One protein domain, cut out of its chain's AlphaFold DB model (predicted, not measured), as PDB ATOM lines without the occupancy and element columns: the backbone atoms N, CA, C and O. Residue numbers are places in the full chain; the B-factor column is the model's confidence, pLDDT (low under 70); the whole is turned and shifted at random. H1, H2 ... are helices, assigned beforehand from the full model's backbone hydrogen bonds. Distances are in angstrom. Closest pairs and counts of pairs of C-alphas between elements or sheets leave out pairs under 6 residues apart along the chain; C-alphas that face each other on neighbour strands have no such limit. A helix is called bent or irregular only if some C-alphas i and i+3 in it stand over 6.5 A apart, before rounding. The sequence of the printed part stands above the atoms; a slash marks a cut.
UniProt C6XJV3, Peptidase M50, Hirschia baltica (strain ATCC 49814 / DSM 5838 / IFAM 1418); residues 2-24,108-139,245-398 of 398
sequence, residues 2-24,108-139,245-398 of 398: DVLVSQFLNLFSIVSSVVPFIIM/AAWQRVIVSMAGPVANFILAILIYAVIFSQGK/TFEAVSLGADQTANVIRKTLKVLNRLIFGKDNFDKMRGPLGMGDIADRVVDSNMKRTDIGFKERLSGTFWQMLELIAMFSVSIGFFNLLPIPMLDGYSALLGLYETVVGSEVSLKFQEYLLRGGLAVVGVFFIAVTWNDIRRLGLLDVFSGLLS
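Overview. This is residues 2 to 24, 108 to 139 and 245 to 398 of the 398 residues of the protein "Peptidase M50" of Hirschia baltica (strain ATCC 49814 / DSM 5838 / IFAM 1418) (UniProt C6XJV3). What shape do the helices make? H5 is the middle of a loose frame of helices: H4 folds back beside it, H2b packs on it, H3 crosses it and H1 crosses H4. At one end H2a and H6 lie side by side; long H7 leads back to H4, and H8 ends near H1. What is printed? The printed part has 209 residues, 172 of them in eight named helices, H1 to H8 in chain order, with no named strand; its class is all helix, and the whole is loose, with a radius of gyration of the C-alphas of 21.0 A and spans of 68 by 54 by 32 A.

Along the chain. Where does H1 run? H1, residues 2 to 24, begins at C-alpha 2 (-15.540, 45.148, 64.398). What follows? H2, residues 109 to 135, assigned as one helix by its hydrogen bonds, is bent: C-alphas 116 and 119 are 6.6 A apart, between arms H2a, 109 to 116, and H2b, 119 to 135. H3 is residues 245 to 271, 39.0 A, H4 283 to 298, H5 305 to 331, 37.9 A, H6 339 to 352, H7 358 to 386, 41.2 A, and H8 389 to 397, ending at C-alpha 397 (-9.077, 56.594, 55.128).

Arrangement. What touches the hub, H5? H4 forms a hairpin with it at 21 degrees, a shallow tilt; the closest C-alphas, Asn 297 and Arg 308, are 5.3 A apart. H2b touches it too, closest C-alphas Pro 120 and Gly 328 at 3.9 A. What of the backbones? Every O i to N i+4 pair is within hydrogen-bond range except in H1, 15 of 19, and H4, 11 of 12.

Size, cuts and confidence. Where is it cut? Residues 25 to 107 and 140 to 244 are not printed, with C-alpha gaps of 34.3 A and 12.1 A. Which link is long, and where is confidence low? H3 to H4 is long; pLDDT is under 70 at residues 2 to 17 and 392 to 398.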
ATOM      1  N   ASP A   2     -14.376  45.295  65.296       67.94
ATOM      2  CA  ASP A   2     -15.540  45.148  64.398       67.94
ATOM      3  C   ASP A   2     -15.454  45.932  63.076       67.94
ATOM      4  O   ASP A   2     -15.907  45.447  62.042       67.94
ATOM      5  N   VAL A   3     -14.806  47.104  63.059       68.06
ATOM      6  CA  VAL A   3     -14.608  47.895  61.824       68.06
ATOM      7  C   VAL A   3     -13.613  47.221  60.872       68.06
ATOM      8  O   VAL A   3     -13.888  47.077  59.691       68.06
ATOM      9  N   LEU A   4     -12.487  46.716  61.382       65.81
ATOM     10  CA  LEU A   4     -11.500  46.001  60.559       65.81
ATOM     11  C   LEU A   4     -12.032  44.653  60.063       65.81
ATOM     12  O   LEU A   4     -11.758  44.268  58.932       65.81
ATOM     13  N   VAL A   5     -12.814  43.944  60.886       69.62
ATOM     14  CA  VAL A   5     -13.462  42.688  60.480       69.62
ATOM     15  C   VAL A   5     -14.535  42.953  59.423       69.62
ATOM     16  O   VAL A   5     -14.556  42.256  58.416       69.62
ATOM     17  N   SER A   6     -15.372  43.981  59.582       65.50
ATOM     18  CA  SER A   6     -16.362  44.351  58.557       65.50
ATOM     19  C   SER A   6     -15.712  44.848  57.261       65.50
ATOM     20  O   SER A   6     -16.116  44.419  56.187       65.50
ATOM     21  N   GLN A   7     -14.652  45.656  57.331       65.00
ATOM     22  CA  GLN A   7     -13.885  46.075  56.150       65.00
ATOM     23  C   GLN A   7     -13.208  44.892  55.446       65.00
ATOM     24  O   GLN A   7     -13.230  44.815  54.219       65.00
ATOM     25  N   PHE A   8     -12.652  43.940  56.200       66.44
ATOM     26  CA  PHE A   8     -12.066  42.720  55.643       66.44
ATOM     27  C   PHE A   8     -13.121  41.814  54.995       66.44
ATOM     28  O   PHE A   8     -12.890  41.300  53.905       66.44
ATOM     29  N   LEU A   9     -14.290  41.648  55.623       64.12
ATOM     30  CA  LEU A   9     -15.409  40.890  55.055       64.12
ATOM     31  C   LEU A   9     -15.965  41.560  53.790       64.12
ATOM     32  O   LEU A   9     -16.246  40.863  52.818       64.12
ATOM     33  N   ASN A  10     -16.041  42.893  53.757       62.81
ATOM     34  CA  ASN A  10     -16.429  43.648  52.565       62.81
ATOM     35  C   ASN A  10     -15.401  43.478  51.440       62.81
ATOM     36  O   ASN A  10     -15.776  43.207  50.303       62.81
ATOM     37  N   LEU A  11     -14.103  43.564  51.747       59.19
ATOM     38  CA  LEU A  11     -13.044  43.326  50.766       59.19
ATOM     39  C   LEU A  11     -13.087  41.886  50.241       59.19
ATOM     40  O   LEU A  11     -12.992  41.678  49.037       59.19
ATOM     41  N   PHE A  12     -13.280  40.897  51.116       61.31
ATOM     42  CA  PHE A  12     -13.440  39.497  50.726       61.31
ATOM     43  C   PHE A  12     -14.660  39.292  49.816       61.31
ATOM     44  O   PHE A  12     -14.528  38.625  48.795       61.31
ATOM     45  N   SER A  13     -15.797  39.930  50.125       59.88
ATOM     46  CA  SER A  13     -17.003  39.925  49.283       59.88
ATOM     47  C   SER A  13     -16.751  40.541  47.900       59.88
ATOM     48  O   SER A  13     -17.220  40.025  46.891       59.88
ATOM     49  N   ILE A  14     -15.967  41.622  47.835       61.72
ATOM     50  CA  ILE A  14     -15.578  42.265  46.570       61.72
ATOM     51  C   ILE A  14     -14.604  41.379  45.779       61.72
ATOM     52  O   ILE A  14     -14.659  41.323  44.558       61.72
ATOM     53  N   VAL A  15     -13.692  40.659  46.436       61.44
ATOM     54  CA  VAL A  15     -12.797  39.733  45.727       61.44
ATOM     55  C   VAL A  15     -13.560  38.503  45.222       61.44
ATOM     56  O   VAL A  15     -13.282  38.033  44.117       61.44
ATOM     57  N   SER A  16     -14.544  37.993  45.973       63.06
ATOM     58  CA  SER A  16     -15.377  36.871  45.526       63.06
ATOM     59  C   SER A  16     -16.296  37.235  44.358       63.06
ATOM     60  O   SER A  16     -16.468  36.401  43.472       63.06
ATOM     61  N   SER A  17     -16.792  38.476  44.292       66.12
ATOM     62  CA  SER A  17     -17.647  38.962  43.196       66.12
ATOM     63  C   SER A  17     -16.925  39.074  41.851       66.12
ATOM     64  O   SER A  17     -17.520  38.933  40.780       66.12
ATOM     65  N   VAL A  18     -15.605  39.261  41.885       76.81
ATOM     66  CA  VAL A  18     -14.776  39.438  40.687       76.81
ATOM     67  C   VAL A  18     -14.502  38.111  39.969       76.81
ATOM     68  O   VAL A  18     -14.324  38.094  38.750       76.81
ATOM     69  N   VAL A  19     -14.499  36.978  40.676       84.88
ATOM     70  CA  VAL A  19     -14.155  35.674  40.079       84.88
ATOM     71  C   VAL A  19     -15.193  35.197  39.046       84.88
ATOM     72  O   VAL A  19     -14.785  34.890  37.921       84.88
ATOM     73  N   PRO A  20     -16.510  35.157  39.341       85.56
ATOM     74  CA  PRO A  20     -17.534  34.773  38.364       85.56
ATOM     75  C   PRO A  20     -17.523  35.675  37.130       85.56
ATOM     76  O   PRO A  20     -17.649  35.194  36.003       85.56
ATOM     77  N   PHE A  21     -17.302  36.973  37.342       88.44
ATOM     78  CA  PHE A  21     -17.180  37.962  36.278       88.44
ATOM     79  C   PHE A  21     -15.985  37.693  35.357       88.44
ATOM     80  O   PHE A  21     -16.147  37.663  34.138       88.44
ATOM     81  N   ILE A  22     -14.802  37.441  35.928       89.94
ATOM     82  CA  ILE A  22     -13.592  37.092  35.171       89.94
ATOM     83  C   ILE A  22     -13.817  35.832  34.335       89.94
ATOM     84  O   ILE A  22     -13.440  35.799  33.165       89.94
ATOM     85  N   ILE A  23     -14.438  34.798  34.910       89.75
ATOM     86  CA  ILE A  23     -14.723  33.550  34.190       89.75
ATOM     87  C   ILE A  23     -15.671  33.824  33.018       89.75
ATOM     88  O   ILE A  23     -15.385  33.429  31.889       89.75
ATOM     89  N   MET A  24     -16.771  34.535  33.274       92.38
ATOM     90  CA  MET A  24     -17.776  34.884  32.272       92.38
ATOM     91  C   MET A  24     -17.181  35.690  31.111       92.38
ATOM     92  O   MET A  24     -17.296  35.280  29.956       92.38
ATOM     93  N   ALA A 108      -7.189  40.728   0.729       94.56
ATOM     94  CA  ALA A 108      -8.123  41.611   0.040       94.56
ATOM     95  C   ALA A 108      -9.038  42.321   1.054       94.56
ATOM     96  O   ALA A 108      -9.392  41.739   2.081       94.56
ATOM     97  N   ALA A 109      -9.471  43.545   0.750       94.44
ATOM     98  CA  ALA A 109     -10.293  44.348   1.657       94.44
ATOM     99  C   ALA A 109     -11.539  43.593   2.162       94.44
ATOM    100  O   ALA A 109     -11.766  43.521   3.366       94.44
ATOM    101  N   TRP A 110     -12.267  42.900   1.279       95.19
ATOM    102  CA  TRP A 110     -13.422  42.073   1.658       95.19
ATOM    103  C   TRP A 110     -13.065  40.894   2.582       95.19
ATOM    104  O   TRP A 110     -13.881  40.489   3.407       95.19
ATOM    105  N   GLN A 111     -11.847  40.343   2.483       96.94
ATOM    106  CA  GLN A 111     -11.372  39.306   3.406       96.94
ATOM    107  C   GLN A 111     -11.155  39.908   4.789       96.94
ATOM    108  O   GLN A 111     -11.570  39.306   5.773       96.94
ATOM    109  N   ARG A 112     -10.571  41.113   4.866       95.56
ATOM    110  CA  ARG A 112     -10.431  41.847   6.131       95.56
ATOM    111  C   ARG A 112     -11.787  42.167   6.752       95.56
ATOM    112  O   ARG A 112     -11.936  41.975   7.948       95.56
ATOM    113  N   VAL A 113     -12.795  42.531   5.951       96.88
ATOM    114  CA  VAL A 113     -14.180  42.702   6.435       96.88
ATOM    115  C   VAL A 113     -14.682  41.431   7.116       96.88
ATOM    116  O   VAL A 113     -15.169  41.494   8.241       96.88
ATOM    117  N   ILE A 114     -14.527  40.267   6.475       97.81
ATOM    118  CA  ILE A 114     -14.952  38.991   7.065       97.81
ATOM    119  C   ILE A 114     -14.168  38.691   8.344       97.81
ATOM    120  O   ILE A 114     -14.771  38.261   9.323       97.81
ATOM    121  N   VAL A 115     -12.851  38.921   8.363       97.31
ATOM    122  CA  VAL A 115     -12.036  38.703   9.570       97.31
ATOM    123  C   VAL A 115     -12.490  39.609  10.708       97.31
ATOM    124  O   VAL A 115     -12.677  39.107  11.810       97.31
ATOM    125  N   SER A 116     -12.733  40.897  10.455       96.38
ATOM    126  CA  SER A 116     -13.256  41.832  11.456       96.38
ATOM    127  C   SER A 116     -14.651  41.430  11.939       96.38
ATOM    128  O   SER A 116     -14.914  41.419  13.129       96.38
ATOM    129  N   MET A 117     -15.554  40.995  11.063       97.69
ATOM    130  CA  MET A 117     -16.889  40.562  11.497       97.69
ATOM    131  C   MET A 117     -16.897  39.203  12.213       97.69
ATOM    132  O   MET A 117     -17.863  38.883  12.907       97.69
ATOM    133  N   ALA A 118     -15.850  38.388  12.058       98.12
ATOM    134  CA  ALA A 118     -15.835  37.019  12.561       98.12
ATOM    135  C   ALA A 118     -15.877  36.921  14.091       98.12
ATOM    136  O   ALA A 118     -16.503  35.994  14.602       98.12
ATOM    137  N   GLY A 119     -15.258  37.853  14.820       97.25
ATOM    138  CA  GLY A 119     -15.330  37.885  16.284       97.25
ATOM    139  C   GLY A 119     -16.746  38.136  16.801       97.25
ATOM    140  O   GLY A 119     -17.291  37.296  17.526       97.25
ATOM    141  N   PRO A 120     -17.417  39.219  16.371       97.88
ATOM    142  CA  PRO A 120     -18.818  39.453  16.699       97.88
ATOM    143  C   PRO A 120     -19.753  38.302  16.319       97.88
ATOM    144  O   PRO A 120     -20.610  37.904  17.111       97.88
ATOM    145  N   VAL A 121     -19.563  37.719  15.131       98.44
ATOM    146  CA  VAL A 121     -20.352  36.568  14.674       98.44
ATOM    147  C   VAL A 121     -20.111  35.340  15.555       98.44
ATOM    148  O   VAL A 121     -21.071  34.651  15.894       98.44
ATOM    149  N   ALA A 122     -18.873  35.077  15.987       98.50
ATOM    150  CA  ALA A 122     -18.570  33.977  16.905       98.50
ATOM    151  C   ALA A 122     -19.307  34.125  18.245       98.50
ATOM    152  O   ALA A 122     -19.804  33.136  18.782       98.50
ATOM    153  N   ASN A 123     -19.461  35.353  18.742       98.44
ATOM    154  CA  ASN A 123     -20.237  35.623  19.950       98.44
ATOM    155  C   ASN A 123     -21.740  35.377  19.774       98.44
ATOM    156  O   ASN A 123     -22.386  34.842  20.681       98.44
ATOM    157  N   PHE A 124     -22.313  35.726  18.622       98.56
ATOM    158  CA  PHE A 124     -23.702  35.367  18.331       98.56
ATOM    159  C   PHE A 124     -23.878  33.854  18.221       98.56
ATOM    160  O   PHE A 124     -24.809  33.313  18.809       98.56
ATOM    161  N   ILE A 125     -22.953  33.153  17.560       98.62
ATOM    162  CA  ILE A 125     -22.966  31.685  17.500       98.62
ATOM    163  C   ILE A 125     -22.890  31.091  18.912       98.62
ATOM    164  O   ILE A 125     -23.670  30.199  19.235       98.62
ATOM    165  N   LEU A 126     -22.006  31.603  19.774       98.62
ATOM    166  CA  LEU A 126     -21.904  31.161  21.165       98.62
ATOM    167  C   LEU A 126     -23.230  31.322  21.911       98.62
ATOM    168  O   LEU A 126     -23.677  30.380  22.558       98.62
ATOM    169  N   ALA A 127     -23.865  32.490  21.804       98.62
ATOM    170  CA  ALA A 127     -25.138  32.755  22.461       98.62
ATOM    171  C   ALA A 127     -26.240  31.807  21.970       98.62
ATOM    172  O   ALA A 127     -26.929  31.204  22.790       98.62
ATOM    173  N   ILE A 128     -26.348  31.606  20.651       98.75
ATOM    174  CA  ILE A 128     -27.310  30.677  20.044       98.75
ATOM    175  C   ILE A 128     -27.105  29.263  20.587       98.75
ATOM    176  O   ILE A 128     -28.069  28.617  20.987       98.75
ATOM    177  N   LEU A 129     -25.859  28.787  20.636       98.56
ATOM    178  CA  LEU A 129     -25.546  27.449  21.135       98.56
ATOM    179  C   LEU A 129     -25.840  27.307  22.632       98.56
ATOM    180  O   LEU A 129     -26.377  26.283  23.042       98.56
ATOM    181  N   ILE A 130     -25.531  28.318  23.447       98.50
ATOM    182  CA  ILE A 130     -25.842  28.280  24.881       98.50
ATOM    183  C   ILE A 130     -27.357  28.274  25.103       98.50
ATOM    184  O   ILE A 130     -27.849  27.433  25.852       98.50
ATOM    185  N   TYR A 131     -28.110  29.147  24.428       98.25
ATOM    186  CA  TYR A 131     -29.569  29.134  24.523       98.25
ATOM    187  C   TYR A 131     -30.158  27.814  24.020       98.25
ATOM    188  O   TYR A 131     -31.070  27.293  24.650       98.25
ATOM    189  N   ALA A 132     -29.606  27.218  22.961       98.00
ATOM    190  CA  ALA A 132     -30.023  25.897  22.502       98.00
ATOM    191  C   ALA A 132     -29.806  24.812  23.571       98.00
ATOM    192  O   ALA A 132     -30.677  23.975  23.779       98.00
ATOM    193  N   VAL A 133     -28.682  24.844  24.294       97.50
ATOM    194  CA  VAL A 133     -28.425  23.923  25.418       97.50
ATOM    195  C   VAL A 133     -29.388  24.162  26.589       97.50
ATOM    196  O   VAL A 133     -29.766  23.213  27.275       97.50
ATOM    197  N   ILE A 134     -29.805  25.409  26.821       96.06
ATOM    198  CA  ILE A 134     -30.826  25.737  27.825       96.06
ATOM    199  C   ILE A 134     -32.190  25.184  27.384       96.06
ATOM    200  O   ILE A 134     -32.816  24.443  28.136       96.06
ATOM    201  N   PHE A 135     -32.621  25.461  26.150       95.81
ATOM    202  CA  PHE A 135     -33.898  24.977  25.614       95.81
ATOM    203  C   PHE A 135     -33.944  23.459  25.429       95.81
ATOM    204  O   PHE A 135     -35.023  22.878  25.495       95.81
ATOM    205  N   SER A 136     -32.803  22.782  25.267       95.19
ATOM    206  CA  SER A 136     -32.771  21.317  25.209       95.19
ATOM    207  C   SER A 136     -33.121  20.647  26.543       95.19
ATOM    208  O   SER A 136     -33.302  19.436  26.568       95.19
ATOM    209  N   GLN A 137     -33.183  21.398  27.651       92.50
ATOM    210  CA  GLN A 137     -33.726  20.908  28.929       92.50
ATOM    211  C   GLN A 137     -35.265  20.917  28.958       92.50
ATOM    212  O   GLN A 137     -35.860  20.487  29.944       92.50
ATOM    213  N   GLY A 138     -35.895  21.412  27.892       92.31
ATOM    214  CA  GLY A 138     -37.333  21.567  27.753       92.31
ATOM    215  C   GLY A 138     -37.748  23.035  27.697       92.31
ATOM    216  O   GLY A 138     -37.075  23.924  28.227       92.31
ATOM    217  N   LYS A 139     -38.885  23.292  27.051       91.31
ATOM    218  CA  LYS A 139     -39.498  24.619  26.959       91.31
ATOM    219  C   LYS A 139     -40.782  24.639  27.790       91.31
ATOM    220  O   LYS A 139     -41.621  23.756  27.616       91.31
ATOM    221  N   THR A 245     -33.270  18.921  18.931       95.00
ATOM    222  CA  THR A 245     -31.995  19.656  18.794       95.00
ATOM    223  C   THR A 245     -32.066  20.795  17.772       95.00
ATOM    224  O   THR A 245     -31.507  21.863  18.005       95.00
ATOM    225  N   PHE A 246     -32.750  20.587  16.644       96.31
ATOM    226  CA  PHE A 246     -32.889  21.620  15.615       96.31
ATOM    227  C   PHE A 246     -33.782  22.772  16.086       96.31
ATOM    228  O   PHE A 246     -33.435  23.940  15.916       96.31
ATOM    229  N   GLU A 247     -34.899  22.442  16.729       96.44
ATOM    230  CA  GLU A 247     -35.799  23.431  17.315       96.44
ATOM    231  C   GLU A 247     -35.112  24.236  18.422       96.44
ATOM    232  O   GLU A 247     -35.240  25.453  18.453       96.44
ATOM    233  N   ALA A 248     -34.292  23.599  19.261       97.38
ATOM    234  CA  ALA A 248     -33.528  24.275  20.302       97.38
ATOM    235  C   ALA A 248     -32.557  25.315  19.721       97.38
ATOM    236  O   ALA A 248     -32.433  26.415  20.256       97.38
ATOM    237  N   VAL A 249     -31.903  25.005  18.594       97.94
ATOM    238  CA  VAL A 249     -31.057  25.971  17.872       97.94
ATOM    239  C   VAL A 249     -31.890  27.118  17.299       97.94
ATOM    240  O   VAL A 249     -31.468  28.269  17.403       97.94
ATOM    241  N   SER A 250     -33.078  26.836  16.751       97.44
ATOM    242  CA  SER A 250     -34.001  27.877  16.276       97.44
ATOM    243  C   SER A 250     -34.435  28.805  17.412       97.44
ATOM    244  O   SER A 250     -34.292  30.017  17.297       97.44
ATOM    245  N   LEU A 251     -34.864  28.247  18.545       95.88
ATOM    246  CA  LEU A 251     -35.238  29.011  19.737       95.88
ATOM    247  C   LEU A 251     -34.054  29.815  20.287       95.88
ATOM    248  O   LEU A 251     -34.219  30.954  20.721       95.88
ATOM    249  N   GLY A 252     -32.839  29.263  20.229       97.75
ATOM    250  CA  GLY A 252     -31.620  29.983  20.583       97.75
ATOM    251  C   GLY A 252     -31.333  31.176  19.667       97.75
ATOM    252  O   GLY A 252     -30.924  32.238  20.148       97.75
ATOM    253  N   ALA A 253     -31.589  31.044  18.364       98.06
ATOM    254  CA  ALA A 253     -31.520  32.147  17.407       98.06
ATOM    255  C   ALA A 253     -32.594  33.210  17.673       98.06
ATOM    256  O   ALA A 253     -32.265  34.399  17.714       98.06
ATOM    257  N   ASP A 254     -33.832  32.799  17.946       95.25
ATOM    258  CA  ASP A 254     -34.924  33.712  18.292       95.25
ATOM    259  C   ASP A 254     -34.619  34.487  19.576       95.25
ATOM    260  O   ASP A 254     -34.774  35.711  19.620       95.25
ATOM    261  N   GLN A 255     -34.092  33.808  20.598       95.69
ATOM    262  CA  GLN A 255     -33.699  34.438  21.853       95.69
ATOM    263  C   GLN A 255     -32.530  35.410  21.666       95.69
ATOM    264  O   GLN A 255     -32.556  36.520  22.197       95.69
ATOM    265  N   THR A 256     -31.538  35.049  20.851       97.81
ATOM    266  CA  THR A 256     -30.428  35.943  20.488       97.81
ATOM    267  C   THR A 256     -30.956  37.198  19.784       97.81
ATOM    268  O   THR A 256     -30.596  38.316  20.158       97.81
ATOM    269  N   ALA A 257     -31.865  37.045  18.817       96.00
ATOM    270  CA  ALA A 257     -32.499  38.168  18.130       96.00
ATOM    271  C   ALA A 257     -33.331  39.037  19.090       96.00
ATOM    272  O   ALA A 257     -33.292  40.263  18.995       96.00
ATOM    273  N   ASN A 258     -34.037  38.430  20.049       92.19
ATOM    274  CA  ASN A 258     -34.766  39.153  21.091       92.19
ATOM    275  C   ASN A 258     -33.830  40.001  21.956       92.19
ATOM    276  O   ASN A 258     -34.132  41.168  22.196       92.19
ATOM    277  N   VAL A 259     -32.683  39.464  22.380       94.56
ATOM    278  CA  VAL A 259     -31.680  40.234  23.136       94.56
ATOM    279  C   VAL A 259     -31.169  41.415  22.306       94.56
ATOM    280  O   VAL A 259     -31.176  42.537  22.802       94.56
ATOM    281  N   ILE A 260     -30.841  41.213  21.024       95.69
ATOM    282  CA  ILE A 260     -30.412  42.301  20.124       95.69
ATOM    283  C   ILE A 260     -31.483  43.397  20.019       95.69
ATOM    284  O   ILE A 260     -31.166  44.581  20.143       95.69
ATOM    285  N   ARG A 261     -32.758  43.030  19.819       92.69
ATOM    286  CA  ARG A 261     -33.872  43.996  19.739       92.69
ATOM    287  C   ARG A 261     -34.010  44.812  21.025       92.69
ATOM    288  O   ARG A 261     -34.183  46.026  20.951       92.69
ATOM    289  N   LYS A 262     -33.890  44.173  22.194       90.38
ATOM    290  CA  LYS A 262     -33.919  44.859  23.498       90.38
ATOM    291  C   LYS A 262     -32.750  45.825  23.638       90.38
ATOM    292  O   LYS A 262     -32.962  46.979  23.998       90.38
ATOM    293  N   THR A 263     -31.538  45.391  23.295       92.06
ATOM    294  CA  THR A 263     -30.346  46.248  23.313       92.06
ATOM    295  C   THR A 263     -30.535  47.468  22.412       92.06
ATOM    296  O   THR A 263     -30.277  48.589  22.844       92.06
ATOM    297  N   LEU A 264     -31.056  47.280  21.195       93.06
ATOM    298  CA  LEU A 264     -31.378  48.378  20.281       93.06
ATOM    299  C   LEU A 264     -32.427  49.332  20.860       93.06
ATOM    300  O   LEU A 264     -32.250  50.543  20.764       93.06
ATOM    301  N   LYS A 265     -33.491  48.811  21.486       90.94
ATOM    302  CA  LYS A 265     -34.534  49.632  22.118       90.94
ATOM    303  C   LYS A 265     -33.962  50.488  23.247       90.94
ATOM    304  O   LYS A 265     -34.187  51.695  23.254       90.94
ATOM    305  N   VAL A 266     -33.161  49.899  24.137       89.94
ATOM    306  CA  VAL A 266     -32.486  50.626  25.227       89.94
ATOM    307  C   VAL A 266     -31.536  51.691  24.674       89.94
ATOM    308  O   VAL A 266     -31.590  52.842  25.099       89.94
ATOM    309  N   LEU A 267     -30.708  51.360  23.677       90.56
ATOM    310  CA  LEU A 267     -29.801  52.331  23.057       90.56
ATOM    311  C   LEU A 267     -30.548  53.480  22.380       90.56
ATOM    312  O   LEU A 267     -30.166  54.636  22.542       90.56
ATOM    313  N   ASN A 268     -31.628  53.179  21.660       92.06
ATOM    314  CA  ASN A 268     -32.476  54.188  21.039       92.06
ATOM    315  C   ASN A 268     -33.047  55.148  22.094       92.06
ATOM    316  O   ASN A 268     -32.956  56.366  21.952       92.06
ATOM    317  N   ARG A 269     -33.572  54.608  23.197       91.19
ATOM    318  CA  ARG A 269     -34.128  55.411  24.291       91.19
ATOM    319  C   ARG A 269     -33.073  56.282  24.976       91.19
ATOM    320  O   ARG A 269     -33.363  57.438  25.273       91.19
ATOM    321  N   LEU A 270     -31.846  55.790  25.141       90.19
ATOM    322  CA  LEU A 270     -30.727  56.577  25.673       90.19
ATOM    323  C   LEU A 270     -30.310  57.714  24.730       90.19
ATOM    324  O   LEU A 270     -30.155  58.852  25.168       90.19
ATOM    325  N   ILE A 271     -30.162  57.434  23.432       90.00
ATOM    326  CA  ILE A 271     -29.728  58.426  22.433       90.00
ATOM    327  C   ILE A 271     -30.734  59.578  22.320       90.00
ATOM    328  O   ILE A 271     -30.335  60.735  22.191       90.00
ATOM    329  N   PHE A 272     -32.032  59.277  22.401       92.06
ATOM    330  CA  PHE A 272     -33.099  60.280  22.345       92.06
ATOM    331  C   PHE A 272     -33.466  60.878  23.714       92.06
ATOM    332  O   PHE A 272     -34.448  61.614  23.804       92.06
ATOM    333  N   GLY A 273     -32.698  60.588  24.773       89.31
ATOM    334  CA  GLY A 273     -32.888  61.174  26.103       89.31
ATOM    335  C   GLY A 273     -34.168  60.738  26.822       89.31
ATOM    336  O   GLY A 273     -34.635  61.439  27.713       89.31
ATOM    337  N   LYS A 274     -34.752  59.600  26.426       88.62
ATOM    338  CA  LYS A 274     -35.921  58.998  27.087       88.62
ATOM    339  C   LYS A 274     -35.531  58.230  28.345       88.62
ATOM    340  O   LYS A 274     -36.340  58.117  29.257       88.62
ATOM    341  N   ASP A 275     -34.303  57.724  28.400       88.81
ATOM    342  CA  ASP A 275     -33.734  57.075  29.580       88.81
ATOM    343  C   ASP A 275     -32.419  57.745  29.991       88.81
ATOM    344  O   ASP A 275     -31.706  58.319  29.166       88.81
ATOM    345  N   ASN A 276     -32.084  57.638  31.278       85.31
ATOM    346  CA  ASN A 276     -30.828  58.139  31.828       85.31
ATOM    347  C   ASN A 276     -29.688  57.134  31.628       85.31
ATOM    348  O   ASN A 276     -29.898  55.919  31.627       85.31
ATOM    349  N   PHE A 277     -28.451  57.636  31.574       80.69
ATOM    350  CA  PHE A 277     -27.242  56.803  31.496       80.69
ATOM    351  C   PHE A 277     -27.078  55.838  32.673       80.69
ATOM    352  O   PHE A 277     -26.348  54.858  32.548       80.69
ATOM    353  N   ASP A 278     -27.815  56.047  33.767       78.31
ATOM    354  CA  ASP A 278     -27.838  55.134  34.904       78.31
ATOM    355  C   ASP A 278     -28.360  53.736  34.521       78.31
ATOM    356  O   ASP A 278     -28.095  52.758  35.216       78.31
ATOM    357  N   LYS A 279     -29.055  53.586  33.387       80.50
ATOM    358  CA  LYS A 279     -29.438  52.268  32.851       80.50
ATOM    359  C   LYS A 279     -28.257  51.439  32.367       80.50
ATOM    360  O   LYS A 279     -28.335  50.211  32.344       80.50
ATOM    361  N   MET A 280     -27.166  52.092  31.982       84.94
ATOM    362  CA  MET A 280     -25.985  51.409  31.482       84.94
ATOM    363  C   MET A 280     -25.142  50.915  32.649       84.94
ATOM    364  O   MET A 280     -24.839  51.655  33.583       84.94
ATOM    365  N   ARG A 281     -24.752  49.645  32.566       84.81
ATOM    366  CA  ARG A 281     -23.843  49.016  33.522       84.81
ATOM    367  C   ARG A 281     -22.489  48.823  32.878       84.81
ATOM    368  O   ARG A 281     -22.399  48.310  31.762       84.81
ATOM    369  N   GLY A 282     -21.452  49.239  33.586       85.38
ATOM    370  CA  GLY A 282     -20.072  49.036  33.176       85.38
ATOM    371  C   GLY A 282     -19.542  47.691  33.655       85.38
ATOM    372  O   GLY A 282     -20.297  46.855  34.155       85.38
ATOM    373  N   PRO A 283     -18.223  47.468  33.534       83.31
ATOM    374  CA  PRO A 283     -17.586  46.244  34.012       83.31
ATOM    375  C   PRO A 283     -17.855  45.954  35.495       83.31
ATOM    376  O   PRO A 283     -18.039  44.799  35.868       83.31
ATOM    377  N   LEU A 284     -17.928  46.992  36.337       84.19
ATOM    378  CA  LEU A 284     -18.222  46.839  37.764       84.19
ATOM    379  C   LEU A 284     -19.681  46.417  37.985       84.19
ATOM    380  O   LEU A 284     -19.938  45.479  38.737       84.19
ATOM    381  N   GLY A 285     -20.630  47.042  37.283       85.62
ATOM    382  CA  GLY A 285     -22.042  46.664  37.335       85.62
ATOM    383  C   GLY A 285     -22.326  45.272  36.755       85.62
ATOM    384  O   GLY A 285     -23.225  44.579  37.229       85.62
ATOM    385  N   MET A 286     -21.557  44.825  35.755       86.38
ATOM    386  CA  MET A 286     -21.603  43.444  35.256       86.38
ATOM    387  C   MET A 286     -21.073  42.447  36.292       86.38
ATOM    388  O   MET A 286     -21.643  41.365  36.441       86.38
ATOM    389  N   GLY A 287     -20.014  42.814  37.020       87.81
ATOM    390  CA  GLY A 287     -19.485  42.004  38.114       87.81
ATOM    391  C   GLY A 287     -20.485  41.830  39.252       87.81
ATOM    392  O   GLY A 287     -20.714  40.710  39.695       87.81
ATOM    393  N   ASP A 288     -21.161  42.910  39.639       86.25
ATOM    394  CA  ASP A 288     -22.242  42.886  40.630       86.25
ATOM    395  C   ASP A 288     -23.420  41.990  40.201       86.25
ATOM    396  O   ASP A 288     -23.941  41.228  41.012       86.25
ATOM    397  N   ILE A 289     -23.804  41.985  38.915       89.19
ATOM    398  CA  ILE A 289     -24.821  41.038  38.413       89.19
ATOM    399  C   ILE A 289     -24.355  39.589  38.576       89.19
ATOM    400  O   ILE A 289     -25.124  38.749  39.050       89.19
ATOM    401  N   ALA A 290     -23.121  39.285  38.163       90.19
ATOM    402  CA  ALA A 290     -22.582  37.932  38.247       90.19
ATOM    403  C   ALA A 290     -22.507  37.454  39.708       90.19
ATOM    404  O   ALA A 290     -22.885  36.322  40.009       90.19
ATOM    405  N   ASP A 291     -22.100  38.335  40.622       88.94
ATOM    406  CA  ASP A 291     -22.058  38.063  42.058       88.94
ATOM    407  C   ASP A 291     -23.446  37.810  42.645       88.94
ATOM    408  O   ASP A 291     -23.658  36.795  43.301       88.94
ATOM    409  N   ARG A 292     -24.438  38.646  42.319       89.25
ATOM    410  CA  ARG A 292     -25.833  38.450  42.755       89.25
ATOM    411  C   ARG A 292     -26.421  37.133  42.261       89.25
ATOM    412  O   ARG A 292     -27.209  36.509  42.973       89.25
ATOM    413  N   VAL A 293     -26.044  36.671  41.068       90.44
ATOM    414  CA  VAL A 293     -26.429  35.338  40.577       90.44
ATOM    415  C   VAL A 293     -25.781  34.231  41.408       90.44
ATOM    416  O   VAL A 293     -26.456  33.268  41.778       90.44
ATOM    417  N   VAL A 294     -24.501  34.356  41.755       90.88
ATOM    418  CA  VAL A 294     -23.844  33.387  42.643       90.88
ATOM    419  C   VAL A 294     -24.499  33.395  44.023       90.88
ATOM    420  O   VAL A 294     -24.910  32.342  44.506       90.88
ATOM    421  N   ASP A 295     -24.683  34.567  44.616       88.88
ATOM    422  CA  ASP A 295     -25.244  34.745  45.949       88.88
ATOM    423  C   ASP A 295     -26.686  34.250  46.064       88.88
ATOM    424  O   ASP A 295     -27.002  33.497  46.989       88.88
ATOM    425  N   SER A 296     -27.550  34.607  45.108       88.38
ATOM    426  CA  SER A 296     -28.966  34.204  45.096       88.38
ATOM    427  C   SER A 296     -29.168  32.687  45.024       88.38
ATOM    428  O   SER A 296     -30.227  32.191  45.405       88.38
ATOM    429  N   ASN A 297     -28.155  31.931  44.592       88.88
ATOM    430  CA  ASN A 297     -28.184  30.469  44.573       88.88
ATOM    431  C   ASN A 297     -27.381  29.853  45.729       88.88
ATOM    432  O   ASN A 297     -27.851  28.915  46.368       88.88
ATOM    433  N   MET A 298     -26.188  30.366  46.036       88.06
ATOM    434  CA  MET A 298     -25.282  29.754  47.016       88.06
ATOM    435  C   MET A 298     -25.698  30.009  48.469       88.06
ATOM    436  O   MET A 298     -25.460  29.150  49.326       88.06
ATOM    437  N   LYS A 299     -26.373  31.133  48.750       88.44
ATOM    438  CA  LYS A 299     -26.873  31.474  50.095       88.44
ATOM    439  C   LYS A 299     -28.162  30.741  50.477       88.44
ATOM    440  O   LYS A 299     -28.524  30.729  51.651       88.44
ATOM    441  N   ARG A 300     -28.840  30.100  49.522       86.06
ATOM    442  CA  ARG A 300     -30.064  29.321  49.756       86.06
ATOM    443  C   ARG A 300     -29.792  28.130  50.661       86.06
ATOM    444  O   ARG A 300     -29.134  27.198  50.232       86.06
ATOM    445  N   THR A 301     -30.275  28.129  51.899       89.50
ATOM    446  CA  THR A 301     -30.036  27.027  52.851       89.50
ATOM    447  C   THR A 301     -31.040  25.878  52.729       89.50
ATOM    448  O   THR A 301     -30.788  24.802  53.267       89.50
ATOM    449  N   ASP A 302     -32.128  26.084  51.986       91.94
ATOM    450  CA  ASP A 302     -33.269  25.179  51.801       91.94
ATOM    451  C   ASP A 302     -33.003  23.998  50.852       91.94
ATOM    452  O   ASP A 302     -33.705  22.992  50.909       91.94
ATOM    453  N   ILE A 303     -31.981  24.093  49.998       92.69
ATOM    454  CA  ILE A 303     -31.642  23.084  48.980       92.69
ATOM    455  C   ILE A 303     -30.224  22.532  49.161       92.69
ATOM    456  O   ILE A 303     -29.374  23.161  49.799       92.69
ATOM    457  N   GLY A 304     -29.943  21.355  48.597       94.25
ATOM    458  CA  GLY A 304     -28.622  20.727  48.654       94.25
ATOM    459  C   GLY A 304     -27.551  21.478  47.853       94.25
ATOM    460  O   GLY A 304     -27.838  22.300  46.984       94.25
ATOM    461  N   PHE A 305     -26.275  21.216  48.153       91.56
ATOM    462  CA  PHE A 305     -25.151  21.907  47.503       91.56
ATOM    463  C   PHE A 305     -25.093  21.663  45.987       91.56
ATOM    464  O   PHE A 305     -24.733  22.562  45.232       91.56
ATOM    465  N   LYS A 306     -25.467  20.459  45.531       92.94
ATOM    466  CA  LYS A 306     -25.476  20.119  44.102       92.94
ATOM    467  C   LYS A 306     -26.509  20.944  43.341       92.94
ATOM    468  O   LYS A 306     -26.208  21.417  42.252       92.94
ATOM    469  N   GLU A 307     -27.683  21.143  43.929       92.75
ATOM    470  CA  GLU A 307     -28.779  21.933  43.373       92.75
ATOM    471  C   GLU A 307     -28.433  23.426  43.340       92.75
ATOM    472  O   GLU A 307     -28.738  24.110  42.366       92.75
ATOM    473  N   ARG A 308     -27.734  23.935  44.364       92.12
ATOM    474  CA  ARG A 308     -27.199  25.309  44.350       92.12
ATOM    475  C   ARG A 308     -26.189  25.488  43.223       92.12
ATOM    476  O   ARG A 308     -26.292  26.436  42.453       92.12
ATOM    477  N   LEU A 309     -25.240  24.556  43.103       92.25
ATOM    478  CA  LEU A 309     -24.200  24.603  42.080       92.25
ATOM    479  C   LEU A 309     -24.781  24.501  40.667       92.25
ATOM    480  O   LEU A 309     -24.366  25.258  39.792       92.25
ATOM    481  N   SER A 310     -25.747  23.605  40.441       92.75
ATOM    482  CA  SER A 310     -26.420  23.497  39.145       92.75
ATOM    483  C   SER A 310     -27.239  24.752  38.833       92.75
ATOM    484  O   SER A 310     -27.140  25.264  37.723       92.75
ATOM    485  N   GLY A 311     -27.973  25.302  39.807       92.06
ATOM    486  CA  GLY A 311     -28.713  26.557  39.656       92.06
ATOM    487  C   GLY A 311     -27.814  27.736  39.276       92.06
ATOM    488  O   GLY A 311     -28.106  28.445  38.311       92.06
ATOM    489  N   THR A 312     -26.679  27.897  39.965       92.94
ATOM    490  CA  THR A 312     -25.660  28.896  39.608       92.94
ATOM    491  C   THR A 312     -25.107  28.649  38.210       92.94
ATOM    492  O   THR A 312     -24.999  29.589  37.432       92.94
ATOM    493  N   PHE A 313     -24.774  27.404  37.863       94.06
ATOM    494  CA  PHE A 313     -24.221  27.070  36.551       94.06
ATOM    495  C   PHE A 313     -25.167  27.464  35.408       94.06
ATOM    496  O   PHE A 313     -24.742  28.146  34.476       94.06
ATOM    497  N   TRP A 314     -26.447  27.097  35.498       94.12
ATOM    498  CA  TRP A 314     -27.437  27.413  34.466       94.12
ATOM    499  C   TRP A 314     -27.681  28.921  34.321       94.12
ATOM    500  O   TRP A 314     -27.723  29.424  33.201       94.12
ATOM    501  N   GLN A 315     -27.762  29.661  35.430       93.44
ATOM    502  CA  GLN A 315     -27.925  31.121  35.383       93.44
ATOM    503  C   GLN A 315     -26.663  31.833  34.875       93.44
ATOM    504  O   GLN A 315     -26.756  32.816  34.144       93.44
ATOM    505  N   MET A 316     -25.472  31.325  35.202       94.56
ATOM    506  CA  MET A 316     -24.222  31.845  34.644       94.56
ATOM    507  C   MET A 316     -24.125  31.592  33.138       94.56
ATOM    508  O   MET A 316     -23.649  32.467  32.421       94.56
ATOM    509  N   LEU A 317     -24.596  30.443  32.638       96.06
ATOM    510  CA  LEU A 317     -24.698  30.204  31.195       96.06
ATOM    511  C   LEU A 317     -25.622  31.224  30.521       96.06
ATOM    512  O   LEU A 317     -25.246  31.798  29.502       96.06
ATOM    513  N   GLU A 318     -26.787  31.500  31.106       95.19
ATOM    514  CA  GLU A 318     -27.709  32.520  30.598       95.19
ATOM    515  C   GLU A 318     -27.055  33.914  30.545       95.19
ATOM    516  O   GLU A 318     -27.153  34.603  29.525       95.19
ATOM    517  N   LEU A 319     -26.314  34.303  31.592       94.81
ATOM    518  CA  LEU A 319     -25.537  35.547  31.596       94.81
ATOM    519  C   LEU A 319     -24.445  35.552  30.520       94.81
ATOM    520  O   LEU A 319     -24.321  36.539  29.798       94.81
ATOM    521  N   ILE A 320     -23.676  34.467  30.375       97.06
ATOM    522  CA  ILE A 320     -22.649  34.342  29.328       97.06
ATOM    523  C   ILE A 320     -23.287  34.528  27.949       97.06
ATOM    524  O   ILE A 320     -22.741  35.271  27.139       97.06
ATOM    525  N   ALA A 321     -24.444  33.915  27.680       98.06
ATOM    526  CA  ALA A 321     -25.150  34.083  26.411       98.06
ATOM    527  C   ALA A 321     -25.570  35.544  26.187       98.06
ATOM    528  O   ALA A 321     -25.228  36.128  25.158       98.06
ATOM    529  N   MET A 322     -26.225  36.166  27.170       95.88
ATOM    530  CA  MET A 322     -26.676  37.560  27.096       95.88
ATOM    531  C   MET A 322     -25.511  38.544  26.888       95.88
ATOM    532  O   MET A 322     -25.577  39.434  26.031       95.88
ATOM    533  N   PHE A 323     -24.420  38.389  27.643       95.12
ATOM    534  CA  PHE A 323     -23.231  39.229  27.498       95.12
ATOM    535  C   PHE A 323     -22.457  38.924  26.217       95.12
ATOM    536  O   PHE A 323     -21.893  39.847  25.634       95.12
ATOM    537  N   SER A 324     -22.480  37.682  25.726       97.50
ATOM    538  CA  SER A 324     -21.933  37.331  24.415       97.50
ATOM    539  C   SER A 324     -22.648  38.094  23.305       97.50
ATOM    540  O   SER A 324     -21.990  38.781  22.523       97.50
ATOM    541  N   VAL A 325     -23.989  38.088  23.295       98.06
ATOM    542  CA  VAL A 325     -24.772  38.914  22.361       98.06
ATOM    543  C   VAL A 325     -24.401  40.386  22.494       98.06
ATOM    544  O   VAL A 325     -24.131  41.033  21.488       98.06
ATOM    545  N   SER A 326     -24.334  40.908  23.719       94.19
ATOM    546  CA  SER A 326     -24.017  42.321  23.954       94.19
ATOM    547  C   SER A 326     -22.627  42.692  23.423       94.19
ATOM    548  O   SER A 326     -22.498  43.657  22.676       94.19
ATOM    549  N   ILE A 327     -21.589  41.909  23.738       93.75
ATOM    550  CA  ILE A 327     -20.212  42.147  23.276       93.75
ATOM    551  C   ILE A 327     -20.116  42.009  21.755       93.75
ATOM    552  O   ILE A 327     -19.459  42.826  21.115       93.75
ATOM    553  N   GLY A 328     -20.781  41.014  21.158       96.25
ATOM    554  CA  GLY A 328     -20.850  40.889  19.701       96.25
ATOM    555  C   GLY A 328     -21.532  42.097  19.056       96.25
ATOM    556  O   GLY A 328     -20.992  42.699  18.134       96.25
ATOM    557  N   PHE A 329     -22.679  42.514  19.592       96.44
ATOM    558  CA  PHE A 329     -23.436  43.662  19.104       96.44
ATOM    559  C   PHE A 329     -22.637  44.968  19.189       96.44
ATOM    560  O   PHE A 329     -22.516  45.672  18.187       96.44
ATOM    561  N   PHE A 330     -22.064  45.292  20.353       93.06
ATOM    562  CA  PHE A 330     -21.305  46.533  20.523       93.06
ATOM    563  C   PHE A 330     -20.066  46.561  19.626       93.06
ATOM    564  O   PHE A 330     -19.797  47.598  19.027       93.06
ATOM    565  N   ASN A 331     -19.374  45.430  19.446       94.50
ATOM    566  CA  ASN A 331     -18.231  45.362  18.535       94.50
ATOM    567  C   ASN A 331     -18.605  45.524  17.055       94.50
ATOM    568  O   ASN A 331     -17.727  45.833  16.261       94.50
ATOM    569  N   LEU A 332     -19.875  45.383  16.661       96.00
ATOM    570  CA  LEU A 332     -20.324  45.693  15.296       96.00
ATOM    571  C   LEU A 332     -20.588  47.180  15.061       96.00
ATOM    572  O   LEU A 332     -20.775  47.584  13.911       96.00
ATOM    573  N   LEU A 333     -20.618  48.005  16.111       93.44
ATOM    574  CA  LEU A 333     -20.815  49.436  15.937       93.44
ATOM    575  C   LEU A 333     -19.633  50.042  15.161       93.44
ATOM    576  O   LEU A 333     -18.482  49.661  15.387       93.44
ATOM    577  N   PRO A 334     -19.882  51.024  14.276       91.38
ATOM    578  CA  PRO A 334     -18.847  51.677  13.476       91.38
ATOM    579  C   PRO A 334     -18.057  52.707  14.305       91.38
ATOM    580  O   PRO A 334     -17.888  53.859  13.906       91.38
ATOM    581  N   ILE A 335     -17.610  52.308  15.495       90.81
ATOM    582  CA  ILE A 335     -16.875  53.145  16.440       90.81
ATOM    583  C   ILE A 335     -15.401  52.728  16.394       90.81
ATOM    584  O   ILE A 335     -15.109  51.535  16.483       90.81
ATOM    585  N   PRO A 336     -14.458  53.678  16.257       87.88
ATOM    586  CA  PRO A 336     -13.031  53.379  16.275       87.88
ATOM    587  C   PRO A 336     -12.624  52.501  17.459       87.88
ATOM    588  O   PRO A 336     -13.146  52.670  18.557       87.88
ATOM    589  N   MET A 337     -11.655  51.612  17.224       84.88
ATOM    590  CA  MET A 337     -11.206  50.526  18.119       84.88
ATOM    591  C   MET A 337     -12.104  49.289  18.189       84.88
ATOM    592  O   MET A 337     -11.644  48.277  18.706       84.88
ATOM    593  N   LEU A 338     -13.336  49.349  17.680       91.56
ATOM    594  CA  LEU A 338     -14.211  48.181  17.578       91.56
ATOM    595  C   LEU A 338     -14.095  47.538  16.195       91.56
ATOM    596  O   LEU A 338     -13.726  48.190  15.212       91.56
ATOM    597  N   ASP A 339     -14.464  46.268  16.091       94.88
ATOM    598  CA  ASP A 339     -14.337  45.521  14.839       94.88
ATOM    599  C   ASP A 339     -15.185  46.086  13.703       94.88
ATOM    600  O   ASP A 339     -14.772  46.074  12.543       94.88
ATOM    601  N   GLY A 340     -16.362  46.616  14.031       93.94
ATOM    602  CA  GLY A 340     -17.287  47.241  13.098       93.94
ATOM    603  C   GLY A 340     -16.662  48.433  12.381       93.94
ATOM    604  O   GLY A 340     -16.954  48.662  11.209       93.94
ATOM    605  N   TYR A 341     -15.738  49.147  13.029       93.31
ATOM    606  CA  TYR A 341     -14.960  50.200  12.380       93.31
ATOM    607  C   TYR A 341     -13.976  49.634  11.352       93.31
ATOM    608  O   TYR A 341     -13.948  50.101  10.214       93.31
ATOM    609  N   SER A 342     -13.216  48.596  11.706       91.75
ATOM    610  CA  SER A 342     -12.298  47.923  10.773       91.75
ATOM    611  C   SER A 342     -13.047  47.303   9.587       91.75
ATOM    612  O   SER A 342     -12.619  47.434   8.437       91.75
ATOM    613  N   ALA A 343     -14.213  46.705   9.846       95.50
ATOM    614  CA  ALA A 343     -15.114  46.204   8.817       95.50
ATOM    615  C   ALA A 343     -15.630  47.338   7.917       95.50
ATOM    616  O   ALA A 343     -15.621  47.195   6.697       95.50
ATOM    617  N   LEU A 344     -16.019  48.486   8.480       94.88
ATOM    618  CA  LEU A 344     -16.469  49.646   7.707       94.88
ATOM    619  C   LEU A 344     -15.366  50.186   6.786       94.88
ATOM    620  O   LEU A 344     -15.636  50.476   5.620       94.88
ATOM    621  N   LEU A 345     -14.125  50.287   7.274       92.69
ATOM    622  CA  LEU A 345     -12.985  50.708   6.457       92.69
ATOM    623  C   LEU A 345     -12.716  49.726   5.310       92.69
ATOM    624  O   LEU A 345     -12.536  50.150   4.169       92.69
ATOM    625  N   GLY A 346     -12.739  48.420   5.591       93.00
ATOM    626  CA  GLY A 346     -12.570  47.392   4.565       93.00
ATOM    627  C   GLY A 346     -13.711  47.378   3.542       93.00
ATOM    628  O   GLY A 346     -13.473  47.171   2.352       93.00
ATOM    629  N   LEU A 347     -14.951  47.641   3.968       94.62
ATOM    630  CA  LEU A 347     -16.104  47.776   3.075       94.62
ATOM    631  C   LEU A 347     -15.946  48.992   2.164       94.62
ATOM    632  O   LEU A 347     -16.123  48.872   0.952       94.62
ATOM    633  N   TYR A 348     -15.562  50.137   2.730       94.69
ATOM    634  CA  TYR A 348     -15.261  51.343   1.964       94.69
ATOM    635  C   TYR A 348     -14.185  51.071   0.907       94.69
ATOM    636  O   TYR A 348     -14.399  51.347  -0.270       94.69
ATOM    637  N   GLU A 349     -13.061  50.470   1.295       94.31
ATOM    638  CA  GLU A 349     -11.969  50.143   0.377       94.31
ATOM    639  C   GLU A 349     -12.409  49.147  -0.708       94.31
ATOM    640  O   GLU A 349     -12.028  49.294  -1.864       94.31
ATOM    641  N   THR A 350     -13.263  48.175  -0.370       93.94
ATOM    642  CA  THR A 350     -13.814  47.213  -1.342       93.94
ATOM    643  C   THR A 350     -14.655  47.908  -2.417       93.94
ATOM    644  O   THR A 350     -14.596  47.521  -3.582       93.94
ATOM    645  N   VAL A 351     -15.438  48.923  -2.039       95.44
ATOM    646  CA  VAL A 351     -16.316  49.665  -2.958       95.44
ATOM    647  C   VAL A 351     -15.544  50.719  -3.753       95.44
ATOM    648  O   VAL A 351     -15.778  50.889  -4.946       95.44
ATOM    649  N   VAL A 352     -14.641  51.443  -3.094       93.75
ATOM    650  CA  VAL A 352     -13.950  52.613  -3.658       93.75
ATOM    651  C   VAL A 352     -12.641  52.229  -4.355       93.75
ATOM    652  O   VAL A 352     -12.189  52.934  -5.254       93.75
ATOM    653  N   GLY A 353     -12.026  51.110  -3.972       90.69
ATOM    654  CA  GLY A 353     -10.746  50.641  -4.507       90.69
ATOM    655  C   GLY A 353      -9.516  51.356  -3.936       90.69
ATOM    656  O   GLY A 353      -8.402  51.087  -4.380       90.69
ATOM    657  N   SER A 354      -9.693  52.258  -2.965       89.00
ATOM    658  CA  SER A 354      -8.601  52.966  -2.288       89.00
ATOM    659  C   SER A 354      -8.828  53.042  -0.782       89.00
ATOM    660  O   SER A 354      -9.964  53.217  -0.336       89.00
ATOM    661  N   GLU A 355      -7.744  52.997  -0.009       88.12
ATOM    662  CA  GLU A 355      -7.793  53.158   1.444       88.12
ATOM    663  C   GLU A 355      -8.244  54.568   1.858       88.12
ATOM    664  O   GLU A 355      -7.991  55.574   1.186       88.12
ATOM    665  N   VAL A 356      -8.903  54.650   3.012       88.00
ATOM    666  CA  VAL A 356      -9.248  55.927   3.642       88.00
ATOM    667  C   VAL A 356      -7.965  56.641   4.063       88.00
ATOM    668  O   VAL A 356      -7.112  56.041   4.712       88.00
ATOM    669  N   SER A 357      -7.848  57.935   3.755       90.31
ATOM    670  CA  SER A 357      -6.646  58.709   4.093       90.31
ATOM    671  C   SER A 357      -6.288  58.618   5.586       90.31
ATOM    672  O   SER A 357      -7.155  58.778   6.449       90.31
ATOM    673  N   LEU A 358      -4.999  58.432   5.891       86.00
ATOM    674  CA  LEU A 358      -4.500  58.284   7.267       86.00
ATOM    675  C   LEU A 358      -4.901  59.451   8.179       86.00
ATOM    676  O   LEU A 358      -5.292  59.232   9.319       86.00
ATOM    677  N   LYS A 359      -4.891  60.690   7.663       88.50
ATOM    678  CA  LYS A 359      -5.330  61.875   8.422       88.50
ATOM    679  C   LYS A 359      -6.791  61.768   8.853       88.50
ATOM    680  O   LYS A 359      -7.130  62.116   9.977       88.50
ATOM    681  N   PHE A 360      -7.663  61.295   7.964       86.56
ATOM    682  CA  PHE A 360      -9.075  61.122   8.289       86.56
ATOM    683  C   PHE A 360      -9.286  59.986   9.294       86.56
ATOM    684  O   PHE A 360     -10.039  60.166  10.249       86.56
ATOM    685  N   GLN A 361      -8.566  58.866   9.148       88.12
ATOM    686  CA  GLN A 361      -8.581  57.788  10.144       88.12
ATOM    687  C   GLN A 361      -8.104  58.274  11.520       88.12
ATOM    688  O   GLN A 361      -8.700  57.917  12.529       88.12
ATOM    689  N   GLU A 362      -7.079  59.127  11.578       88.19
ATOM    690  CA  GLU A 362      -6.577  59.717  12.823       88.19
ATOM    691  C   GLU A 362      -7.617  60.628  13.496       88.19
ATOM    692  O   GLU A 362      -7.815  60.545  14.711       88.19
ATOM    693  N   TYR A 363      -8.321  61.469  12.726       89.31
ATOM    694  CA  TYR A 363      -9.416  62.290  13.256       89.31
ATOM    695  C   TYR A 363     -10.564  61.437  13.788       89.31
ATOM    696  O   TYR A 363     -11.043  61.694  14.896       89.31
ATOM    697  N   LEU A 364     -10.974  60.414  13.032       87.56
ATOM    698  CA  LEU A 364     -11.996  59.474  13.473       87.56
ATOM    699  C   LEU A 364     -11.556  58.770  14.752       87.56
ATOM    700  O   LEU A 364     -12.291  58.814  15.730       87.56
ATOM    701  N   LEU A 365     -10.344  58.210  14.790       88.69
ATOM    702  CA  LEU A 365      -9.805  57.516  15.957       88.69
ATOM    703  C   LEU A 365      -9.795  58.407  17.202       88.69
ATOM    704  O   LEU A 365     -10.258  57.976  18.252       88.69
ATOM    705  N   ARG A 366      -9.327  59.657  17.092       89.81
ATOM    706  CA  ARG A 366      -9.319  60.615  18.214       89.81
ATOM    707  C   ARG A 366     -10.725  60.966  18.689       89.81
ATOM    708  O   ARG A 366     -10.963  60.995  19.894       89.81
ATOM    709  N   GLY A 367     -11.648  61.217  17.761       89.50
ATOM    710  CA  GLY A 367     -13.048  61.492  18.086       89.50
ATOM    711  C   GLY A 367     -13.729  60.292  18.748       89.50
ATOM    712  O   GLY A 367     -14.360  60.440  19.790       89.50
ATOM    713  N   GLY A 368     -13.534  59.095  18.193       87.25
ATOM    714  CA  GLY A 368     -14.049  57.840  18.736       87.25
ATOM    715  C   GLY A 368     -13.509  57.542  20.130       87.25
ATOM    716  O   GLY A 368     -14.292  57.289  21.038       87.25
ATOM    717  N   LEU A 369     -12.192  57.668  20.331       89.38
ATOM    718  CA  LEU A 369     -11.548  57.540  21.642       89.38
ATOM    719  C   LEU A 369     -12.126  58.516  22.668       89.38
ATOM    720  O   LEU A 369     -12.358  58.129  23.811       89.38
ATOM    721  N   ALA A 370     -12.376  59.768  22.275       91.25
ATOM    722  CA  ALA A 370     -12.980  60.751  23.165       91.25
ATOM    723  C   ALA A 370     -14.412  60.350  23.560       91.25
ATOM    724  O   ALA A 370     -14.741  60.363  24.743       91.25
ATOM    725  N   VAL A 371     -15.242  59.937  22.595       88.31
ATOM    726  CA  VAL A 371     -16.628  59.503  22.846       88.31
ATOM    727  C   VAL A 371     -16.668  58.258  23.732       88.31
ATOM    728  O   VAL A 371     -17.353  58.259  24.754       88.31
ATOM    729  N   VAL A 372     -15.907  57.216  23.387       87.50
ATOM    730  CA  VAL A 372     -15.837  55.970  24.164       87.50
ATOM    731  C   VAL A 372     -15.254  56.226  25.549       87.50
ATOM    732  O   VAL A 372     -15.775  55.705  26.528       87.50
ATOM    733  N   GLY A 373     -14.218  57.061  25.657       89.56
ATOM    734  CA  GLY A 373     -13.606  57.423  26.932       89.56
ATOM    735  C   GLY A 373     -14.576  58.154  27.861       89.56
ATOM    736  O   GLY A 373     -14.708  57.776  29.022       89.56
ATOM    737  N   VAL A 374     -15.305  59.151  27.351       89.88
ATOM    738  CA  VAL A 374     -16.338  59.862  28.125       89.88
ATOM    739  C   VAL A 374     -17.452  58.910  28.545       89.88
ATOM    740  O   VAL A 374     -17.840  58.908  29.711       89.88
ATOM    741  N   PHE A 375     -17.931  58.070  27.626       86.56
ATOM    742  CA  PHE A 375     -18.955  57.073  27.923       86.56
ATOM    743  C   PHE A 375     -18.490  56.085  29.003       86.56
ATOM    744  O   PHE A 375     -19.198  55.859  29.982       86.56
ATOM    745  N   PHE A 376     -17.272  55.557  28.883       88.12
ATOM    746  CA  PHE A 376     -16.680  54.645  29.857       88.12
ATOM    747  C   PHE A 376     -16.549  55.289  31.241       88.12
ATOM    748  O   PHE A 376     -16.905  54.664  32.240       88.12
ATOM    749  N   ILE A 377     -16.088  56.544  31.314       90.06
ATOM    750  CA  ILE A 377     -15.992  57.294  32.574       90.06
ATOM    751  C   ILE A 377     -17.380  57.499  33.182       90.06
ATOM    752  O   ILE A 377     -17.552  57.251  34.373       90.06
ATOM    753  N   ALA A 378     -18.370  57.914  32.387       88.19
ATOM    754  CA  ALA A 378     -19.730  58.151  32.863       88.19
ATOM    755  C   ALA A 378     -20.359  56.875  33.445       88.19
ATOM    756  O   ALA A 378     -20.871  56.890  34.565       88.19
ATOM    757  N   VAL A 379     -20.253  55.758  32.723       86.88
ATOM    758  CA  VAL A 379     -20.781  54.462  33.164       86.88
ATOM    759  C   VAL A 379     -20.037  53.952  34.403       86.88
ATOM    760  O   VAL A 379     -20.666  53.532  35.369       86.88
ATOM    761  N   THR A 380     -18.705  54.046  34.427       86.75
ATOM    762  CA  THR A 380     -17.900  53.624  35.589       86.75
ATOM    763  C   THR A 380     -18.207  54.472  36.822       86.75
ATOM    764  O   THR A 380     -18.281  53.955  37.934       86.75
ATOM    765  N   TRP A 381     -18.413  55.777  36.645       87.44
ATOM    766  CA  TRP A 381     -18.798  56.675  37.729       87.44
ATOM    767  C   TRP A 381     -20.169  56.318  38.313       87.44
ATOM    768  O   TRP A 381     -20.332  56.301  39.536       87.44
ATOM    769  N   ASN A 382     -21.138  55.990  37.455       85.88
ATOM    770  CA  ASN A 382     -22.446  55.502  37.881       85.88
ATOM    771  C   ASN A 382     -22.336  54.170  38.647       85.88
ATOM    772  O   ASN A 382     -22.901  54.045  39.733       85.88
ATOM    773  N   ASP A 383     -21.542  53.216  38.150       85.50
ATOM    774  CA  ASP A 383     -21.295  51.950  38.851       85.50
ATOM    775  C   ASP A 383     -20.683  52.184  40.246       85.50
ATOM    776  O   ASP A 383     -21.148  51.616  41.232       85.50
ATOM    777  N   ILE A 384     -19.671  53.055  40.360       84.06
ATOM    778  CA  ILE A 384     -19.009  53.379  41.636       84.06
ATOM    779  C   ILE A 384     -20.003  53.937  42.660       84.06
ATOM    780  O   ILE A 384     -19.966  53.546  43.829       84.06
ATOM    781  N   ARG A 385     -20.884  54.848  42.226       84.00
ATOM    782  CA  ARG A 385     -21.929  55.426  43.081       84.00
ATOM    783  C   ARG A 385     -22.939  54.374  43.519       84.00
ATOM    784  O   ARG A 385     -23.252  54.296  44.701       84.00
ATOM    785  N   ARG A 386     -23.412  53.552  42.582       80.44
ATOM    786  CA  ARG A 386     -24.397  52.495  42.841       80.44
ATOM    787  C   ARG A 386     -23.899  51.454  43.832       80.44
ATOM    788  O   ARG A 386     -24.660  51.002  44.676       80.44
ATOM    789  N   LEU A 387     -22.633  51.071  43.712       78.88
ATOM    790  CA  LEU A 387     -22.025  50.039  44.547       78.88
ATOM    791  C   LEU A 387     -21.551  50.567  45.910       78.88
ATOM    792  O   LEU A 387     -20.977  49.803  46.682       78.88
ATOM    793  N   GLY A 388     -21.738  51.861  46.209       77.00
ATOM    794  CA  GLY A 388     -21.304  52.458  47.476       77.00
ATOM    795  C   GLY A 388     -19.787  52.392  47.694       77.00
ATOM    796  O   GLY A 388     -19.311  52.472  48.826       77.00
ATOM    797  N   LEU A 389     -18.993  52.237  46.625       75.00
ATOM    798  CA  LEU A 389     -17.542  52.047  46.745       75.00
ATOM    799  C   LEU A 389     -16.859  53.270  47.370       75.00
ATOM    800  O   LEU A 389     -15.875  53.123  48.091       75.00
ATOM    801  N   LEU A 390     -17.395  54.470  47.135       74.62
ATOM    802  CA  LEU A 390     -16.890  55.706  47.743       74.62
ATOM    803  C   LEU A 390     -16.975  55.671  49.272       74.62
ATOM    804  O   LEU A 390     -16.030  56.095  49.938       74.62
ATOM    805  N   ASP A 391     -18.054  55.113  49.817       72.69
ATOM    806  CA  ASP A 391     -18.260  55.019  51.262       72.69
ATOM    807  C   ASP A 391     -17.238  54.058  51.884       72.69
ATOM    808  O   ASP A 391     -16.624  54.371  52.903       72.69
ATOM    809  N   VAL A 392     -16.945  52.946  51.202       65.44
ATOM    810  CA  VAL A 392     -15.901  51.990  51.606       65.44
ATOM    811  C   VAL A 392     -14.517  52.644  51.626       65.44
ATOM    812  O   VAL A 392     -13.788  52.499  52.609       65.44
ATOM    813  N   PHE A 393     -14.147  53.391  50.580       66.88
ATOM    814  CA  PHE A 393     -12.857  54.091  50.533       66.88
ATOM    815  C   PHE A 393     -12.756  55.205  51.580       66.88
ATOM    816  O   PHE A 393     -11.705  55.350  52.203       66.88
ATOM    817  N   SER A 394     -13.832  55.962  51.816       67.88
ATOM    818  CA  SER A 394     -13.848  56.985  52.869       67.88
ATOM    819  C   SER A 394     -13.694  56.384  54.268       67.88
ATOM    820  O   SER A 394     -12.944  56.928  55.069       67.88
ATOM    821  N   GLY A 395     -14.308  55.223  54.526       61.41
ATOM    822  CA  GLY A 395     -14.186  54.511  55.797       61.41
ATOM    823  C   GLY A 395     -12.822  53.851  56.020       61.41
ATOM    824  O   GLY A 395     -12.473  53.562  57.159       61.41
ATOM    825  N   LEU A 396     -12.049  53.589  54.959       60.44
ATOM    826  CA  LEU A 396     -10.672  53.078  55.045       60.44
ATOM    827  C   LEU A 396      -9.639  54.182  55.322       60.44
ATOM    828  O   LEU A 396      -8.550  53.890  55.813       60.44
ATOM    829  N   LEU A 397      -9.952  55.429  54.952       62.91
ATOM    830  CA  LEU A 397      -9.077  56.594  55.128       62.91
ATOM    831  C   LEU A 397      -9.345  57.365  56.432       62.91
ATOM    832  O   LEU A 397      -8.513  58.189  56.816       62.91
ATOM    833  N   SER A 398     -10.484  57.116  57.085       51.69
ATOM    834  CA  SER A 398     -10.844  57.593  58.431       51.69
ATOM    835  C   SER A 398     -10.435  56.594  59.504       51.69
ATOM    836  O   SER A 398      -9.936  57.037  60.562       51.69
TER     837      SER A 398